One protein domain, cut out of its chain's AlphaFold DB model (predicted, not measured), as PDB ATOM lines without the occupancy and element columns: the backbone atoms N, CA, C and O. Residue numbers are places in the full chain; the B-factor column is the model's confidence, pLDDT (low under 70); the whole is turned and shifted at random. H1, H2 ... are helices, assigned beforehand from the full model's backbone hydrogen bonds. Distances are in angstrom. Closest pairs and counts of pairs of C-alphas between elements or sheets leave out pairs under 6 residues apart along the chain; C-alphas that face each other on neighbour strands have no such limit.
ATOM      1  N   GLN A   2     145.559 230.577 293.239       80.50
ATOM      2  CA  GLN A   2     145.096 229.232 292.871       80.50
ATOM      3  C   GLN A   2     144.351 228.649 294.074       80.50
ATOM      4  O   GLN A   2     145.008 228.492 295.104       80.50
ATOM      5  N   PRO A   3     143.032 228.387 293.992       82.25
ATOM      6  CA  PRO A   3     142.322 227.793 295.107       82.25
ATOM      7  C   PRO A   3     142.751 226.339 295.293       82.25
ATOM      8  O   PRO A   3     142.808 225.576 294.326       82.25
ATOM      9  N   ASP A   4     143.062 225.961 296.528       89.75
ATOM     10  CA  ASP A   4     143.203 224.553 296.896       89.75
ATOM     11  C   ASP A   4     141.840 223.930 297.251       89.75
ATOM     12  O   ASP A   4     140.808 224.609 297.305       89.75
ATOM     13  N   MET A   5     141.821 222.616 297.485       92.94
ATOM     14  CA  MET A   5     140.576 221.907 297.788       92.94
ATOM     15  C   MET A   5     139.921 222.357 299.098       92.94
ATOM     16  O   MET A   5     138.693 222.360 299.180       92.94
ATOM     17  N   ASN A   6     140.704 222.772 300.099       92.94
ATOM     18  CA  ASN A   6     140.154 223.275 301.356       92.94
ATOM     19  C   ASN A   6     139.463 224.620 301.124       92.94
ATOM     20  O   ASN A   6     138.353 224.819 301.602       92.94
ATOM     21  N   GLN A   7     140.060 225.506 300.326       93.69
ATOM     22  CA  GLN A   7     139.462 226.795 299.980       93.69
ATOM     23  C   GLN A   7     138.172 226.637 299.168       93.69
ATOM     24  O   GLN A   7     137.198 227.352 299.416       93.69
ATOM     25  N   LEU A   8     138.134 225.694 298.218       95.19
ATOM     26  CA  LEU A   8     136.905 225.365 297.488       95.19
ATOM     27  C   LEU A   8     135.821 224.840 298.433       95.19
ATOM     28  O   LEU A   8     134.678 225.292 298.356       95.19
ATOM     29  N   TYR A   9     136.177 223.935 299.345       96.06
ATOM     30  CA  TYR A   9     135.247 223.371 300.318       96.06
ATOM     31  C   TYR A   9     134.712 224.422 301.302       96.06
ATOM     32  O   TYR A   9     133.502 224.544 301.481       96.06
ATOM     33  N   GLU A  10     135.583 225.236 301.895       95.50
ATOM     34  CA  GLU A  10     135.182 226.320 302.799       95.50
ATOM     35  C   GLU A  10     134.241 227.300 302.103       95.50
ATOM     36  O   GLU A  10     133.218 227.690 302.667       95.50
ATOM     37  N   LYS A  11     134.539 227.661 300.848       96.44
ATOM     38  CA  LYS A  11     133.667 228.536 300.069       96.44
ATOM     39  C   LYS A  11     132.329 227.864 299.767       96.44
ATOM     40  O   LYS A  11     131.296 228.510 299.942       96.44
ATOM     41  N   TYR A  12     132.334 226.592 299.373       96.69
ATOM     42  CA  TYR A  12     131.134 225.790 299.118       96.69
ATOM     43  C   TYR A  12     130.156 225.819 300.301       96.69
ATOM     44  O   TYR A  12     128.974 226.106 300.104       96.69
ATOM     45  N   LEU A  13     130.654 225.647 301.532       95.88
ATOM     46  CA  LEU A  13     129.837 225.683 302.752       95.88
ATOM     47  C   LEU A  13     129.081 227.010 302.954       95.88
ATOM     48  O   LEU A  13     128.077 227.039 303.661       95.88
ATOM     49  N   THR A  14     129.530 228.108 302.335       96.81
ATOM     50  CA  THR A  14     128.881 229.430 302.447       96.81
ATOM     51  C   THR A  14     127.823 229.706 301.380       96.81
ATOM     52  O   THR A  14     127.059 230.661 301.516       96.81
ATOM     53  N   LEU A  15     127.781 228.915 300.304       95.00
ATOM     54  CA  LEU A  15     127.027 229.249 299.092       95.00
ATOM     55  C   LEU A  15     125.612 228.656 299.053       95.00
ATOM     56  O   LEU A  15     124.850 229.018 298.162       95.00
ATOM     57  N   ASN A  16     125.251 227.783 300.005       94.56
ATOM     58  CA  ASN A  16     123.953 227.089 300.061       94.56
ATOM     59  C   ASN A  16     123.540 226.495 298.702       94.56
ATOM     60  O   ASN A  16     122.392 226.623 298.275       94.56
ATOM     61  N   ILE A  17     124.503 225.885 298.004       96.88
ATOM     62  CA  ILE A  17     124.277 225.282 296.690       96.88
ATOM     63  C   ILE A  17     123.348 224.070 296.871       96.88
ATOM     64  O   ILE A  17     123.656 223.211 297.704       96.88
ATOM     65  N   PRO A  18     122.223 223.989 296.133       97.50
ATOM     66  CA  PRO A  18     121.334 222.833 296.179       97.50
ATOM     67  C   PRO A  18     122.064 221.534 295.823       97.50
ATOM     68  O   PRO A  18     122.959 221.525 294.983       97.50
ATOM     69  N   ASN A  19     121.672 220.433 296.462       96.56
ATOM     70  CA  ASN A  19     122.189 219.104 296.157       96.56
ATOM     71  C   ASN A  19     121.138 218.030 296.521       96.56
ATOM     72  O   ASN A  19     120.982 217.739 297.716       96.56
ATOM     73  N   ILE A 129     125.484 215.038 294.229       95.00
ATOM     74  CA  ILE A 129     126.331 213.981 294.788       95.00
ATOM     75  C   ILE A 129     125.671 213.403 296.041       95.00
ATOM     76  O   ILE A 129     125.075 214.142 296.836       95.00
ATOM     77  N   ASP A 130     125.811 212.097 296.248       94.38
ATOM     78  CA  ASP A 130     125.301 211.433 297.442       94.38
ATOM     79  C   ASP A 130     125.907 212.033 298.716       94.38
ATOM     80  O   ASP A 130     127.108 212.280 298.824       94.38
ATOM     81  N   LYS A 131     125.066 212.265 299.732       92.62
ATOM     82  CA  LYS A 131     125.489 212.923 300.985       92.62
ATOM     83  C   LYS A 131     126.606 212.176 301.707       92.62
ATOM     84  O   LYS A 131     127.427 212.799 302.373       92.62
ATOM     85  N   GLU A 132     126.614 210.855 301.586       93.38
ATOM     86  CA  GLU A 132     127.626 209.970 302.170       93.38
ATOM     87  C   GLU A 132     129.003 210.173 301.520       93.38
ATOM     88  O   GLU A 132     130.033 209.910 302.139       93.38
ATOM     89  N   ASP A 133     129.015 210.730 300.310       92.94
ATOM     90  CA  ASP A 133     130.200 210.903 299.483       92.94
ATOM     91  C   ASP A 133     130.778 212.314 299.568       92.94
ATOM     92  O   ASP A 133     131.916 212.542 299.158       92.94
ATOM     93  N   MET A 134     130.060 213.240 300.209       93.38
ATOM     94  CA  MET A 134     130.471 214.624 300.469       93.38
ATOM     95  C   MET A 134     131.501 214.748 301.604       93.38
ATOM     96  O   MET A 134     131.356 215.550 302.531       93.38
ATOM     97  N   ILE A 135     132.551 213.933 301.554       92.94
ATOM     98  CA  ILE A 135     133.610 213.883 302.564       92.94
ATOM     99  C   ILE A 135     134.850 214.603 302.015       92.94
ATOM    100  O   ILE A 135     135.353 214.214 300.957       92.94
ATOM    101  N   PRO A 136     135.398 215.616 302.716       89.06
ATOM    102  CA  PRO A 136     136.633 216.274 302.299       89.06
ATOM    103  C   PRO A 136     137.763 215.271 302.047       89.06
ATOM    104  O   PRO A 136     138.063 214.427 302.892       89.06
ATOM    105  N   GLY A 137     138.390 215.363 300.875       86.19
ATOM    106  CA  GLY A 137     139.444 214.442 300.449       86.19
ATOM    107  C   GLY A 137     138.956 213.236 299.640       86.19
ATOM    108  O   GLY A 137     139.787 212.613 298.981       86.19
ATOM    109  N   LYS A 138     137.648 212.935 299.605       92.62
ATOM    110  CA  LYS A 138     137.100 211.948 298.664       92.62
ATOM    111  C   LYS A 138     137.195 212.500 297.238       92.62
ATOM    112  O   LYS A 138     136.808 213.636 296.979       92.62
ATOM    113  N   GLU A 139     137.729 211.698 296.316       91.12
ATOM    114  CA  GLU A 139     138.008 212.124 294.933       91.12
ATOM    115  C   GLU A 139     136.769 212.663 294.216       91.12
ATOM    116  O   GLU A 139     136.835 213.704 293.570       91.12
ATOM    117  N   GLU A 140     135.639 211.984 294.373       92.06
ATOM    118  CA  GLU A 140     134.371 212.366 293.759       92.06
ATOM    119  C   GLU A 140     133.866 213.717 294.253       92.06
ATOM    120  O   GLU A 140     133.555 214.595 293.452       92.06
ATOM    121  N   PHE A 141     133.895 213.948 295.566       95.50
ATOM    122  CA  PHE A 141     133.518 215.246 296.109       95.50
ATOM    123  C   PHE A 141     134.504 216.348 295.720       95.50
ATOM    124  O   PHE A 141     134.099 217.475 295.441       95.50
ATOM    125  N   ASN A 142     135.797 216.035 295.623       94.62
ATOM    126  CA  ASN A 142     136.771 216.987 295.105       94.62
ATOM    127  C   ASN A 142     136.461 217.366 293.650       94.62
ATOM    128  O   ASN A 142     136.550 218.541 293.293       94.62
ATOM    129  N   ASP A 143     136.082 216.404 292.813       93.75
ATOM    130  CA  ASP A 143     135.688 216.677 291.433       93.75
ATOM    131  C   ASP A 143     134.372 217.452 291.345       93.75
ATOM    132  O   ASP A 143     134.284 218.370 290.529       93.75
ATOM    133  N   TYR A 144     133.416 217.207 292.243       96.12
ATOM    134  CA  TYR A 144     132.206 218.023 292.365       96.12
ATOM    135  C   TYR A 144     132.537 219.488 292.689       96.12
ATOM    136  O   TYR A 144     132.058 220.411 292.030       96.12
ATOM    137  N   LEU A 145     133.434 219.740 293.649       96.69
ATOM    138  CA  LEU A 145     133.879 221.098 293.987       96.69
ATOM    139  C   LEU A 145     134.583 221.792 292.807       96.69
ATOM    140  O   LEU A 145     134.376 222.985 292.570       96.69
ATOM    141  N   LYS A 146     135.388 221.057 292.031       95.44
ATOM    142  CA  LYS A 146     136.010 221.577 290.803       95.44
ATOM    143  C   LYS A 146     134.977 221.851 289.710       95.44
ATOM    144  O   LYS A 146     135.099 222.866 289.028       95.44
ATOM    145  N   ALA A 147     133.967 220.996 289.554       96.56
ATOM    146  CA  ALA A 147     132.855 221.202 288.627       96.56
ATOM    147  C   ALA A 147     132.115 222.505 288.958       96.56
ATOM    148  O   ALA A 147     131.976 223.376 288.097       96.56
ATOM    149  N   LEU A 148     131.751 222.694 290.231       97.69
ATOM    150  CA  LEU A 148     131.131 223.922 290.732       97.69
ATOM    151  C   LEU A 148     131.997 225.162 290.468       97.69
ATOM    152  O   LEU A 148     131.477 226.220 290.110       97.69
ATOM    153  N   TYR A 149     133.316 225.048 290.616       96.81
ATOM    154  CA  TYR A 149     134.251 226.128 290.311       96.81
ATOM    155  C   TYR A 149     134.321 226.439 288.807       96.81
ATOM    156  O   TYR A 149     134.146 227.590 288.408       96.81
ATOM    157  N   LEU A 150     134.487 225.426 287.949       95.94
ATOM    158  CA  LEU A 150     134.527 225.586 286.488       95.94
ATOM    159  C   LEU A 150     133.242 226.230 285.943       95.94
ATOM    160  O   LEU A 150     133.312 227.138 285.100       95.94
ATOM    161  N   ALA A 151     132.088 225.812 286.469       96.50
ATOM    162  CA  ALA A 151     130.771 226.337 286.117       96.50
ATOM    163  C   ALA A 151     130.442 227.703 286.757       96.50
ATOM    164  O   ALA A 151     129.473 228.366 286.375       96.50
ATOM    165  N   GLY A 152     131.300 228.185 287.660       95.62
ATOM    166  CA  GLY A 152     131.203 229.515 288.263       95.62
ATOM    167  C   GLY A 152     130.203 229.625 289.416       95.62
ATOM    168  O   GLY A 152     129.805 230.738 289.756       95.62
ATOM    169  N   TYR A 153     129.802 228.508 290.024       97.00
ATOM    170  CA  TYR A 153     129.067 228.510 291.294       97.00
ATOM    171  C   TYR A 153     129.969 228.985 292.432       97.00
ATOM    172  O   TYR A 153     129.607 229.870 293.207       97.00
ATOM    173  N   ILE A 154     131.179 228.427 292.492       96.50
ATOM    174  CA  ILE A 154     132.227 228.864 293.411       96.50
ATOM    175  C   ILE A 154     133.056 229.932 292.702       96.50
ATOM    176  O   ILE A 154     133.601 229.692 291.631       96.50
ATOM    177  N   HIS A 155     133.158 231.108 293.314       92.38
ATOM    178  CA  HIS A 155     133.985 232.210 292.832       92.38
ATOM    179  C   HIS A 155     134.676 232.901 294.010       92.38
ATOM    180  O   HIS A 155     134.103 233.031 295.098       92.38
ATOM    181  N   PHE A 156     135.900 233.371 293.786       91.19
ATOM    182  CA  PHE A 156     136.655 234.165 294.753       91.19
ATOM    183  C   PHE A 156     136.784 235.611 294.269       91.19
ATOM    184  O   PHE A 156     136.737 235.897 293.071       91.19
ATOM    185  N   GLU A 157     136.957 236.549 295.197       86.81
ATOM    186  CA  GLU A 157     137.280 237.926 294.825       86.81
ATOM    187  C   GLU A 157     138.635 237.968 294.105       86.81
ATOM    188  O   GLU A 157     139.618 237.392 294.576       86.81
ATOM    189  N   ASN A 158     138.695 238.663 292.964       82.31
ATOM    190  CA  ASN A 158     139.892 238.758 292.116       82.31
ATOM    191  C   ASN A 158     140.442 237.393 291.667       82.31
ATOM    192  O   ASN A 158     141.658 237.168 291.623       82.31
ATOM    193  N   ASP A 159     139.541 236.470 291.335       85.19
ATOM    194  CA  ASP A 159     139.897 235.145 290.852       85.19
ATOM    195  C   ASP A 159     140.507 235.186 289.445       85.19
ATOM    196  O   ASP A 159     139.839 235.101 288.419       85.19
ATOM    197  N   SER A 160     141.829 235.314 289.406       83.44
ATOM    198  CA  SER A 160     142.618 235.211 288.182       83.44
ATOM    199  C   SER A 160     142.930 233.771 287.771       83.44
ATOM    200  O   SER A 160     143.576 233.563 286.741       83.44
ATOM    201  N   PHE A 161     142.541 232.770 288.570       89.31
ATOM    202  CA  PHE A 161     142.890 231.374 288.317       89.31
ATOM    203  C   PHE A 161     141.789 230.613 287.583       89.31
ATOM    204  O   PHE A 161     142.110 229.672 286.860       89.31
ATOM    205  N   ILE A 162     140.524 231.023 287.697       92.94
ATOM    206  CA  ILE A 162     139.413 230.381 286.978       92.94
ATOM    207  C   ILE A 162     139.689 230.224 285.477       92.94
ATOM    208  O   ILE A 162     139.469 229.150 284.922       92.94
ATOM    209  N   GLU A 163     140.263 231.235 284.819       92.50
ATOM    210  CA  GLU A 163     140.573 231.138 283.389       92.50
ATOM    211  C   GLU A 163     141.699 230.138 283.102       92.50
ATOM    212  O   GLU A 163     141.657 229.438 282.095       92.50
ATOM    213  N   LYS A 164     142.670 229.983 284.013       92.44
ATOM    214  CA  LYS A 164     143.698 228.938 283.893       92.44
ATOM    215  C   LYS A 164     143.096 227.541 284.039       92.44
ATOM    216  O   LYS A 164     143.457 226.651 283.277       92.44
ATOM    217  N   ALA A 165     142.165 227.353 284.976       92.38
ATOM    218  CA  ALA A 165     141.464 226.082 285.149       92.38
ATOM    219  C   ALA A 165     140.621 225.731 283.909       92.38
ATOM    220  O   ALA A 165     140.683 224.613 283.400       92.38
ATOM    221  N   ARG A 166     139.899 226.714 283.357       94.00
ATOM    222  CA  ARG A 166     139.130 226.561 282.111       94.00
ATOM    223  C   ARG A 166     140.028 226.267 280.917       94.00
ATOM    224  O   ARG A 166     139.714 225.382 280.128       94.00
ATOM    225  N   GLN A 167     141.172 226.941 280.821       92.88
ATOM    226  CA  GLN A 167     142.168 226.676 279.787       92.88
ATOM    227  C   GLN A 167     142.693 225.237 279.855       92.88
ATOM    228  O   GLN A 167     142.724 224.561 278.831       92.88
ATOM    229  N   ARG A 168     143.012 224.722 281.049       91.12
ATOM    230  CA  ARG A 168     143.401 223.310 281.222       91.12
ATOM    231  C   ARG A 168     142.314 222.350 280.743       91.12
ATOM    232  O   ARG A 168     142.616 221.360 280.079       91.12
ATOM    233  N   TYR A 169     141.048 222.654 281.029       92.00
ATOM    234  CA  TYR A 169     139.918 221.859 280.542       92.00
ATOM    235  C   TYR A 169     139.838 221.850 279.004       92.00
ATOM    236  O   TYR A 169     139.658 220.792 278.392       92.00
ATOM    237  N   ARG A 170     140.058 223.001 278.351       91.88
ATOM    238  CA  ARG A 170     140.154 223.090 276.879       91.88
ATOM    239  C   ARG A 170     141.294 222.233 276.324       91.88
ATOM    240  O   ARG A 170     141.118 221.594 275.296       91.88
ATOM    241  N   GLU A 171     142.422 222.173 277.030       90.31
ATOM    242  CA  GLU A 171     143.626 221.410 276.655       90.31
ATOM    243  C   GLU A 171     143.509 219.893 276.877       90.31
ATOM    244  O   GLU A 171     144.430 219.150 276.547       90.31
ATOM    245  N   GLY A 172     142.375 219.414 277.395       86.94
ATOM    246  CA  GLY A 172     142.096 217.984 277.524       86.94
ATOM    247  C   GLY A 172     141.986 217.479 278.957       86.94
ATOM    248  O   GLY A 172     141.660 216.311 279.137       86.94
ATOM    249  N   TYR A 173     142.176 218.333 279.970       86.94
ATOM    250  CA  TYR A 173     141.863 217.965 281.352       86.94
ATOM    251  C   TYR A 173     140.383 217.578 281.477       86.94
ATOM    252  O   TYR A 173     139.508 218.291 280.978       86.94
ATOM    253  N   ARG A 174     140.087 216.475 282.163       86.94
ATOM    254  CA  ARG A 174     138.719 216.028 282.453       86.94
ATOM    255  C   ARG A 174     138.578 215.717 283.938       86.94
ATOM    256  O   ARG A 174     139.532 215.268 284.570       86.94
ATOM    257  N   LEU A 175     137.387 215.968 284.471       89.44
ATOM    258  CA  LEU A 175     136.997 215.443 285.777       89.44
ATOM    259  C   LEU A 175     136.632 213.967 285.599       89.44
ATOM    260  O   LEU A 175     136.156 213.569 284.536       89.44
ATOM    261  N   ARG A 176     136.888 213.155 286.621       87.25
ATOM    262  CA  ARG A 176     136.674 211.705 286.572       87.25
ATOM    263  C   ARG A 176     135.194 211.334 286.634       87.25
ATOM    264  O   ARG A 176     134.815 210.303 286.090       87.25
ATOM    265  N   TRP A 177     134.408 212.149 287.333       84.75
ATOM    266  CA  TRP A 177     133.012 211.859 287.672       84.75
ATOM    267  C   TRP A 177     132.002 212.871 287.120       84.75
ATOM    268  O   TRP A 177     130.809 212.638 287.232       84.75
ATOM    269  N   PHE A 178     132.464 213.978 286.528       86.56
ATOM    270  CA  PHE A 178     131.608 215.074 286.055       86.56
ATOM    271  C   PHE A 178     132.013 215.501 284.631       86.56
ATOM    272  O   PHE A 178     133.197 215.572 284.292       86.56
ATOM    273  N   GLY A 179     131.044 215.832 283.786       82.69
ATOM    274  CA  GLY A 179     131.189 216.101 282.361       82.69
ATOM    275  C   GLY A 179     131.315 214.831 281.507       82.69
ATOM    276  O   GLY A 179     130.925 213.734 281.881       82.69
TER     277      GLY A 179
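AT A GLANCE: This is residues 2 to 19 and 129 to 179 of the 188 residues of a protein of Paenibacillus alvei (UniProt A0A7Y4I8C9). Helix H2 stands in the middle of a small three-helix domain, with H1 crossing it on one side and H3 meeting its last residues on the other, both steeply. Residues 171 to 179 fold back from H3 toward H2. The printed part has 69 residues with three named helices, H1, H2, H3 along the chain, and no named strand; it is all helix by class, though under half of the residues are in named elements. It is compact, with a radius of gyration of the C-alphas of 11.7 A, and spans 32 by 26 by 19 A.

HOW THE PARTS SIT: H2, residues 139 to 150, touches H1, residues 5 to 14; their closest C-alphas, Leu 8 and Leu 145, are 6.3 A apart. They run the same way at a steep tilt of 68 degrees, only just short of about perpendicular. With residues 149 to 150 alone, H2 touches H3, residues 162 to 170; the closest C-alphas, Leu 150 and Arg 166, are 6.4 A apart. These two run opposite ways at a steep tilt of 69 degrees, again only just short of about perpendicular. H1 and H3 are apart. Every O i to N i+4 pair is within hydrogen-bond range in H2 and H3, and 5 of 6 in H1.

IN THESE COORDINATES: H2 is 16.3 A long, H1 14.7 A and H3 12.5 A. C-alpha 5 begins H1 at (140.576, 221.907, 297.788), and C-alpha 170 ends H3 at (140.154, 223.090, 276.879).

THE WHOLE: The C-alphas farthest apart, Glu 132 and Asn 158, are 32.9 A apart. Residues 20 to 128 are not printed, and C-alphas 19 and 129 are 6.7 A apart across this cut, which lies in the link H1 to H2. H2 to H3 is a long link of 11 residues. No printed residue is under 70 in pLDDT.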